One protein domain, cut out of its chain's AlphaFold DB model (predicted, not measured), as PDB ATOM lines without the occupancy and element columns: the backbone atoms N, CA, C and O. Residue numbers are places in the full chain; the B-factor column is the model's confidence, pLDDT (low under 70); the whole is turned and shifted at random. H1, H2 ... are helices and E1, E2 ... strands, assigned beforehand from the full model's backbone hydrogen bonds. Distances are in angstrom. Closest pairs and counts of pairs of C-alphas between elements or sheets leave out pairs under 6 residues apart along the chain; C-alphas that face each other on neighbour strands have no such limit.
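Overview. This is residues 2 to 15 and 66 to 111 of the 311 residues of an uncharacterized protein of Pseudocercospora musae (UniProt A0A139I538). A small antiparallel sheet of three strands, E2, E4 and E3, has one short helix, H1, over one face at its E3 edge, while residues 2 to 7, with strand E1, stick out as an arm along the long axis. The printed part has 60 residues, in the order E1, E2, H1, E3, E4, and the sheet's order is E2, E4, E3. The class is mixed, helices and strands, with 27 residues, under half, in named elements. The whole is only just loose, close to compact, with a radius of gyration of the C-alphas of 13.0 A, and elongated, spanning 43 by 28 by 22 A.

Arrangement. The inner strand E4, residues 101 to 105, is antiparallel to the edge strand E3, residues 89 to 94, at 153 degrees; the two form a hairpin, with N 93 and O 102 2.8 A apart, within hydrogen-bond range. On the other side of E4, the edge strand E2, residues 12 to 15, is antiparallel to it at 152 degrees, with N 12 and O 105 2.9 A apart, within hydrogen-bond range. Helix H1, residues 73 to 80, is on the sheet at a height of 10.2 A, over E3 and along the strands, at 6 degrees to E3 on the local plane, which is fitted to just 6 C-alphas of the sheet. The closest C-alphas of H1 and E3 are those of Arg 76 and Leu 90, 7.1 A apart. In H1 every O i to N i+4 pair is within hydrogen-bond range. E1, residues 4 to 7, pairs with no named strand and is apart from E2, H1, E3 and E4.

Along the chain. E3 is 14.5 A long, E4 12.8 A, H1 10.2 A, E2 10.1 A and E1 9.9 A. E1 begins at C-alpha 4 (9.592, 25.636, -7.325), and E4 ends at C-alpha 105 (15.808, 40.578, -28.952).

Size, cuts and confidence. The C-alphas farthest apart are those of Pro 2 and Gly 66, 44.5 A. Residues 16 to 65 are not printed, and C-alphas 15 and 66 are 15.9 A apart across the cut. Of the links printed whole, E1 to E2 is tight, and H1 to E3 and E3 to E4 are short. The model's pLDDT is under 70 at residues 2 to 3, 66 and 83 to 86.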
ATOM      1  N   PRO A   2       9.819  22.327  -1.326       45.28
ATOM      2  CA  PRO A   2      10.338  21.581  -2.476       45.28
ATOM      3  C   PRO A   2      10.484  22.532  -3.673       45.28
ATOM      4  O   PRO A   2       9.694  23.465  -3.813       45.28
ATOM      5  N   GLY A   3      11.542  22.344  -4.469       59.38
ATOM      6  CA  GLY A   3      11.983  23.308  -5.482       59.38
ATOM      7  C   GLY A   3      10.847  23.751  -6.401       59.38
ATOM      8  O   GLY A   3      10.246  22.934  -7.099       59.38
ATOM      9  N   VAL A   4      10.560  25.052  -6.399       72.25
ATOM     10  CA  VAL A   4       9.592  25.636  -7.325       72.25
ATOM     11  C   VAL A   4      10.157  25.483  -8.733       72.25
ATOM     12  O   VAL A   4      11.331  25.762  -8.991       72.25
ATOM     13  N   THR A   5       9.323  24.985  -9.641       80.50
ATOM     14  CA  THR A   5       9.670  24.877 -11.056       80.50
ATOM     15  C   THR A   5       9.235  26.155 -11.753       80.50
ATOM     16  O   THR A   5       8.060  26.515 -11.713       80.50
ATOM     17  N   TRP A   6      10.183  26.835 -12.385       81.38
ATOM     18  CA  TRP A   6       9.960  28.117 -13.044       81.38
ATOM     19  C   TRP A   6       9.894  27.934 -14.551       81.38
ATOM     20  O   TRP A   6      10.744  27.252 -15.124       81.38
ATOM     21  N   SER A   7       8.932  28.584 -15.207       79.31
ATOM     22  CA  SER A   7       8.988  28.798 -16.654       79.31
ATOM     23  C   SER A   7       9.945  29.945 -16.958       79.31
ATOM     24  O   SER A   7       9.755  31.035 -16.419       79.31
ATOM     25  N   MET A   8      10.929  29.719 -17.826       78.50
ATOM     26  CA  MET A   8      11.950  30.722 -18.130       78.50
ATOM     27  C   MET A   8      11.708  31.397 -19.481       78.50
ATOM     28  O   MET A   8      11.427  30.719 -20.474       78.50
ATOM     29  N   TYR A   9      11.873  32.719 -19.501       79.25
ATOM     30  CA  TYR A   9      11.903  33.553 -20.699       79.25
ATOM     31  C   TYR A   9      13.150  34.428 -20.629       79.25
ATOM     32  O   TYR A   9      13.421  35.031 -19.596       79.25
ATOM     33  N   GLU A  10      13.908  34.476 -21.718       81.81
ATOM     34  CA  GLU A  10      15.167  35.214 -21.805       81.81
ATOM     35  C   GLU A  10      15.108  36.125 -23.031       81.81
ATOM     36  O   GLU A  10      14.542  35.747 -24.059       81.81
ATOM     37  N   ALA A  11      15.670  37.322 -22.909       86.00
ATOM     38  CA  ALA A  11      15.801  38.268 -24.004       86.00
ATOM     39  C   ALA A  11      17.050  39.121 -23.813       86.00
ATOM     40  O   ALA A  11      17.363  39.520 -22.690       86.00
ATOM     41  N   ASP A  12      17.694  39.460 -24.923       87.62
ATOM     42  CA  ASP A  12      18.748  40.462 -24.939       87.62
ATOM     43  C   ASP A  12      18.118  41.842 -25.086       87.62
ATOM     44  O   ASP A  12      17.335  42.091 -26.005       87.62
ATOM     45  N   VAL A  13      18.486  42.765 -24.202       89.44
ATOM     46  CA  VAL A  13      18.056  44.163 -24.285       89.44
ATOM     47  C   VAL A  13      19.229  44.995 -24.779       89.44
ATOM     48  O   VAL A  13      20.293  45.010 -24.164       89.44
ATOM     49  N   ARG A  14      19.055  45.673 -25.916       90.44
ATOM     50  CA  ARG A  14      20.120  46.461 -26.560       90.44
ATOM     51  C   ARG A  14      19.576  47.818 -27.002       90.44
ATOM     52  O   ARG A  14      18.425  47.867 -27.436       90.44
ATOM     53  N   PRO A  15      20.372  48.904 -26.962       90.62
ATOM     54  CA  PRO A  15      19.959  50.184 -27.526       90.62
ATOM     55  C   PRO A  15      19.484  50.014 -28.972       90.62
ATOM     56  O   PRO A  15      20.174  49.414 -29.803       90.62
ATOM     57  N   GLY A  66       8.984  49.528 -38.092       64.62
ATOM     58  CA  GLY A  66       8.137  48.322 -38.035       64.62
ATOM     59  C   GLY A  66       8.165  47.588 -36.684       64.62
ATOM     60  O   GLY A  66       7.561  46.526 -36.542       64.62
ATOM     61  N   VAL A  67       8.850  48.145 -35.683       77.50
ATOM     62  CA  VAL A  67       8.975  47.601 -34.327       77.50
ATOM     63  C   VAL A  67       8.133  48.457 -33.380       77.50
ATOM     64  O   VAL A  67       8.340  49.664 -33.290       77.50
ATOM     65  N   ALA A  68       7.174  47.841 -32.686       87.25
ATOM     66  CA  ALA A  68       6.268  48.529 -31.764       87.25
ATOM     67  C   ALA A  68       6.863  48.677 -30.352       87.25
ATOM     68  O   ALA A  68       7.654  47.835 -29.907       87.25
ATOM     69  N   GLU A  69       6.437  49.725 -29.648       91.62
ATOM     70  CA  GLU A  69       6.707  49.909 -28.220       91.62
ATOM     71  C   GLU A  69       6.029  48.788 -27.412       91.62
ATOM     72  O   GLU A  69       4.941  48.317 -27.760       91.62
ATOM     73  N   ILE A  70       6.711  48.290 -26.382       92.06
ATOM     74  CA  ILE A  70       6.217  47.211 -25.529       92.06
ATOM     75  C   ILE A  70       5.589  47.808 -24.271       92.06
ATOM     76  O   ILE A  70       6.302  48.196 -23.350       92.06
ATOM     77  N   ASP A  71       4.259  47.763 -24.206       88.88
ATOM     78  CA  ASP A  71       3.503  48.204 -23.023       88.88
ATOM     79  C   ASP A  71       3.335  47.086 -21.973       88.88
ATOM     80  O   ASP A  71       3.230  47.346 -20.777       88.88
ATOM     81  N   ASP A  72       3.315  45.819 -22.411       88.81
ATOM     82  CA  ASP A  72       3.166  44.633 -21.552       88.81
ATOM     83  C   ASP A  72       4.148  43.529 -21.978       88.81
ATOM     84  O   ASP A  72       3.894  42.746 -22.903       88.81
ATOM     85  N   LEU A  73       5.280  43.442 -21.269       87.44
ATOM     86  CA  LEU A  73       6.299  42.411 -21.488       87.44
ATOM     87  C   LEU A  73       5.724  40.995 -21.345       87.44
ATOM     88  O   LEU A  73       6.007  40.135 -22.178       87.44
ATOM     89  N   CYS A  74       4.880  40.741 -20.344       85.69
ATOM     90  CA  CYS A  74       4.305  39.419 -20.082       85.69
ATOM     91  C   CYS A  74       3.399  38.949 -21.225       85.69
ATOM     92  O   CYS A  74       3.384  37.765 -21.580       85.69
ATOM     93  N   HIS A  75       2.615  39.849 -21.813       86.00
ATOM     94  CA  HIS A  75       1.825  39.553 -23.002       86.00
ATOM     95  C   HIS A  75       2.722  39.289 -24.219       86.00
ATOM     96  O   HIS A  75       2.549  38.269 -24.895       86.00
ATOM     97  N   ARG A  76       3.727  40.143 -24.466       86.56
ATOM     98  CA  ARG A  76       4.656  39.980 -25.598       86.56
ATOM     99  C   ARG A  76       5.465  38.683 -25.506       86.56
ATOM    100  O   ARG A  76       5.533  37.964 -26.498       86.56
ATOM    101  N   PHE A  77       5.987  38.314 -24.334       84.44
ATOM    102  CA  PHE A  77       6.699  37.047 -24.122       84.44
ATOM    103  C   PHE A  77       5.817  35.820 -24.392       84.44
ATOM    104  O   PHE A  77       6.264  34.856 -25.021       84.44
ATOM    105  N   ARG A  78       4.540  35.852 -23.980       82.44
ATOM    106  CA  ARG A  78       3.585  34.768 -24.272       82.44
ATOM    107  C   ARG A  78       3.329  34.611 -25.770       82.44
ATOM    108  O   ARG A  78       3.282  33.481 -26.249       82.44
ATOM    109  N   LEU A  79       3.201  35.717 -26.505       79.31
ATOM    110  CA  LEU A  79       3.077  35.694 -27.967       79.31
ATOM    111  C   LEU A  79       4.356  35.203 -28.646       79.31
ATOM    112  O   LEU A  79       4.298  34.477 -29.634       79.31
ATOM    113  N   TRP A  80       5.518  35.579 -28.120       79.19
ATOM    114  CA  TRP A  80       6.800  35.181 -28.691       79.19
ATOM    115  C   TRP A  80       7.001  33.663 -28.646       79.19
ATOM    116  O   TRP A  80       7.468  33.067 -29.618       79.19
ATOM    117  N   ARG A  81       6.515  33.015 -27.575       71.38
ATOM    118  CA  ARG A  81       6.526  31.554 -27.401       71.38
ATOM    119  C   ARG A  81       5.819  30.789 -28.530       71.38
ATOM    120  O   ARG A  81       6.164  29.640 -28.784       71.38
ATOM    121  N   SER A  82       4.841  31.387 -29.214       70.56
ATOM    122  CA  SER A  82       4.134  30.725 -30.321       70.56
ATOM    123  C   SER A  82       4.745  30.992 -31.700       70.56
ATOM    124  O   SER A  82       4.382  30.306 -32.651       70.56
ATOM    125  N   LYS A  83       5.690  31.940 -31.818       67.06
ATOM    126  CA  LYS A  83       6.232  32.436 -33.100       67.06
ATOM    127  C   LYS A  83       7.760  32.323 -33.229       67.06
ATOM    128  O   LYS A  83       8.357  33.032 -34.036       67.06
ATOM    129  N   HIS A  84       8.385  31.440 -32.442       62.38
ATOM    130  CA  HIS A  84       9.837  31.307 -32.188       62.38
ATOM    131  C   HIS A  84      10.801  31.364 -33.393       62.38
ATOM    132  O   HIS A  84      11.997  31.519 -33.170       62.38
ATOM    133  N   ALA A  85      10.339  31.207 -34.637       58.84
ATOM    134  CA  ALA A  85      11.200  31.117 -35.817       58.84
ATOM    135  C   ALA A  85      11.311  32.412 -36.650       58.84
ATOM    136  O   ALA A  85      12.207  32.495 -37.482       58.84
ATOM    137  N   GLU A  86      10.444  33.415 -36.453       62.50
ATOM    138  CA  GLU A  86      10.342  34.550 -37.399       62.50
ATOM    139  C   GLU A  86      10.667  35.924 -36.794       62.50
ATOM    140  O   GLU A  86      11.034  36.847 -37.517       62.50
ATOM    141  N   ILE A  87      10.552  36.084 -35.471       70.31
ATOM    142  CA  ILE A  87      10.645  37.398 -34.819       70.31
ATOM    143  C   ILE A  87      11.941  37.496 -34.015       70.31
ATOM    144  O   ILE A  87      12.024  37.005 -32.887       70.31
ATOM    145  N   GLN A  88      12.939  38.166 -34.597       80.19
ATOM    146  CA  GLN A  88      14.230  38.426 -33.952       80.19
ATOM    147  C   GLN A  88      14.161  39.571 -32.930       80.19
ATOM    148  O   GLN A  88      14.842  39.513 -31.909       80.19
ATOM    149  N   CYS A  89      13.331  40.590 -33.184       87.62
ATOM    150  CA  CYS A  89      13.080  41.712 -32.277       87.62
ATOM    151  C   CYS A  89      11.602  41.740 -31.883       87.62
ATOM    152  O   CYS A  89      10.725  41.887 -32.733       87.62
ATOM    153  N   LEU A  90      11.322  41.590 -30.591       87.94
ATOM    154  CA  LEU A  90       9.971  41.528 -30.043       87.94
ATOM    155  C   LEU A  90       9.293  42.902 -29.979       87.94
ATOM    156  O   LEU A  90       8.069  42.971 -29.867       87.94
ATOM    157  N   GLY A  91      10.059  43.984 -30.021       90.69
ATOM    158  CA  GLY A  91       9.590  45.334 -29.733       90.69
ATOM    159  C   GLY A  91      10.697  46.158 -29.083       90.69
ATOM    160  O   GLY A  91      11.826  45.675 -28.946       90.69
ATOM    161  N   PHE A  92      10.375  47.368 -28.635       92.81
ATOM    162  CA  PHE A  92      11.291  48.176 -27.830       92.81
ATOM    163  C   PHE A  92      10.657  48.654 -26.521       92.81
ATOM    164  O   PHE A  92       9.454  48.866 -26.440       92.81
ATOM    165  N   LEU A  93      11.492  48.829 -25.503       93.00
ATOM    166  CA  LEU A  93      11.186  49.523 -24.258       93.00
ATOM    167  C   LEU A  93      11.721  50.952 -24.356       93.00
ATOM    168  O   LEU A  93      12.817  51.168 -24.882       93.00
ATOM    169  N   ARG A  94      10.970  51.921 -23.842       91.94
ATOM    170  CA  ARG A  94      11.404  53.314 -23.750       91.94
ATOM    171  C   ARG A  94      11.794  53.636 -22.316       91.94
ATOM    172  O   ARG A  94      11.049  53.338 -21.387       91.94
ATOM    173  N   ASP A  95      12.959  54.244 -22.144       87.31
ATOM    174  CA  ASP A  95      13.349  54.841 -20.873       87.31
ATOM    175  C   ASP A  95      12.707  56.236 -20.757       87.31
ATOM    176  O   ASP A  95      13.062  57.121 -21.535       87.31
ATOM    177  N   PRO A  96      11.791  56.469 -19.802       85.06
ATOM    178  CA  PRO A  96      11.109  57.756 -19.658       85.06
ATOM    179  C   PRO A  96      12.028  58.892 -19.183       85.06
ATOM    180  O   PRO A  96      11.650  60.056 -19.257       85.06
ATOM    181  N   SER A  97      13.216  58.583 -18.651       85.12
ATOM    182  CA  SER A  97      14.154  59.596 -18.154       85.12
ATOM    183  C   SER A  97      15.070  60.148 -19.246       85.12
ATOM    184  O   SER A  97      15.413  61.331 -19.233       85.12
ATOM    185  N   SER A  98      15.458  59.300 -20.200       86.88
ATOM    186  CA  SER A  98      16.405  59.629 -21.267       86.88
ATOM    187  C   SER A  98      15.783  59.619 -22.666       86.88
ATOM    188  O   SER A  98      16.460  59.968 -23.631       86.88
ATOM    189  N   GLU A  99      14.523  59.187 -22.787       87.12
ATOM    190  CA  GLU A  99      13.839  58.839 -24.042       87.12
ATOM    191  C   GLU A  99      14.577  57.764 -24.870       87.12
ATOM    192  O   GLU A  99      14.235  57.499 -26.026       87.12
ATOM    193  N   ALA A 100      15.584  57.098 -24.292       89.19
ATOM    194  CA  ALA A 100      16.349  56.074 -24.980       89.19
ATOM    195  C   ALA A 100      15.486  54.835 -25.246       89.19
ATOM    196  O   ALA A 100      14.822  54.291 -24.358       89.19
ATOM    197  N   ARG A 101      15.540  54.345 -26.485       93.12
ATOM    198  CA  ARG A 101      14.821  53.145 -26.917       93.12
ATOM    199  C   ARG A 101      15.729  51.930 -26.848       93.12
ATOM    200  O   ARG A 101      16.855  51.955 -27.340       93.12
ATOM    201  N   HIS A 102      15.218  50.847 -26.283       92.38
ATOM    202  CA  HIS A 102      15.933  49.594 -26.099       92.38
ATOM    203  C   HIS A 102      15.139  48.455 -26.726       92.38
ATOM    204  O   HIS A 102      14.062  48.111 -26.253       92.38
ATOM    205  N   GLY A 103      15.654  47.871 -27.802       92.38
ATOM    206  CA  GLY A 103      15.027  46.716 -28.434       92.38
ATOM    207  C   GLY A 103      15.162  45.464 -27.566       92.38
ATOM    208  O   GLY A 103      16.191  45.265 -26.917       92.38
ATOM    209  N   VAL A 104      14.130  44.623 -27.585       91.38
ATOM    210  CA  VAL A 104      14.083  43.320 -26.908       91.38
ATOM    211  C   VAL A 104      14.262  42.234 -27.964       91.38
ATOM    212  O   VAL A 104      13.413  42.077 -28.840       91.38
ATOM    213  N   TYR A 105      15.372  41.505 -27.910       87.94
ATOM    214  CA  TYR A 105      15.808  40.578 -28.952       87.94
ATOM    215  C   TYR A 105      15.909  39.145 -28.454       87.94
ATOM    216  O   TYR A 105      16.101  38.899 -27.262       87.94
ATOM    217  N   TRP A 106      15.826  38.199 -29.392       83.38
ATOM    218  CA  TRP A 106      16.137  36.798 -29.112       83.38
ATOM    219  C   TRP A 106      17.571  36.692 -28.573       83.38
ATOM    220  O   TRP A 106      18.476  37.229 -29.218       83.38
ATOM    221  N   PRO A 107      17.789  36.037 -27.417       81.31
ATOM    222  CA  PRO A 107      19.114  35.962 -26.824       81.31
ATOM    223  C   PRO A 107      20.040  35.123 -27.704       81.31
ATOM    224  O   PRO A 107      19.694  34.005 -28.096       81.31
ATOM    225  N   GLU A 108      21.223  35.659 -28.010       77.94
ATOM    226  CA  GLU A 108      22.256  34.917 -28.750       77.94
ATOM    227  C   GLU A 108      22.820  33.777 -27.896       77.94
ATOM    228  O   GLU A 108      23.001  32.660 -28.378       77.94
ATOM    229  N   ASN A 109      23.012  34.050 -26.603       76.31
ATOM    230  CA  ASN A 109      23.491  33.098 -25.613       76.31
ATOM    231  C   ASN A 109      22.441  32.936 -24.521       76.31
ATOM    232  O   ASN A 109      22.083  33.896 -23.841       76.31
ATOM    233  N   ARG A 110      21.942  31.712 -24.349       75.19
ATOM    234  CA  ARG A 110      20.951  31.416 -23.315       75.19
ATOM    235  C   ARG A 110      21.626  31.086 -21.995       75.19
ATOM    236  O   ARG A 110      22.533  30.258 -21.954       75.19
ATOM    237  N   VAL A 111      21.131  31.679 -20.914       72.94
ATOM    238  CA  VAL A 111      21.619  31.395 -19.557       72.94
ATOM    239  C   VAL A 111      21.190  29.990 -19.132       72.94
ATOM    240  O   VAL A 111      21.955  29.253 -18.505       72.94
TER     241      VAL A 111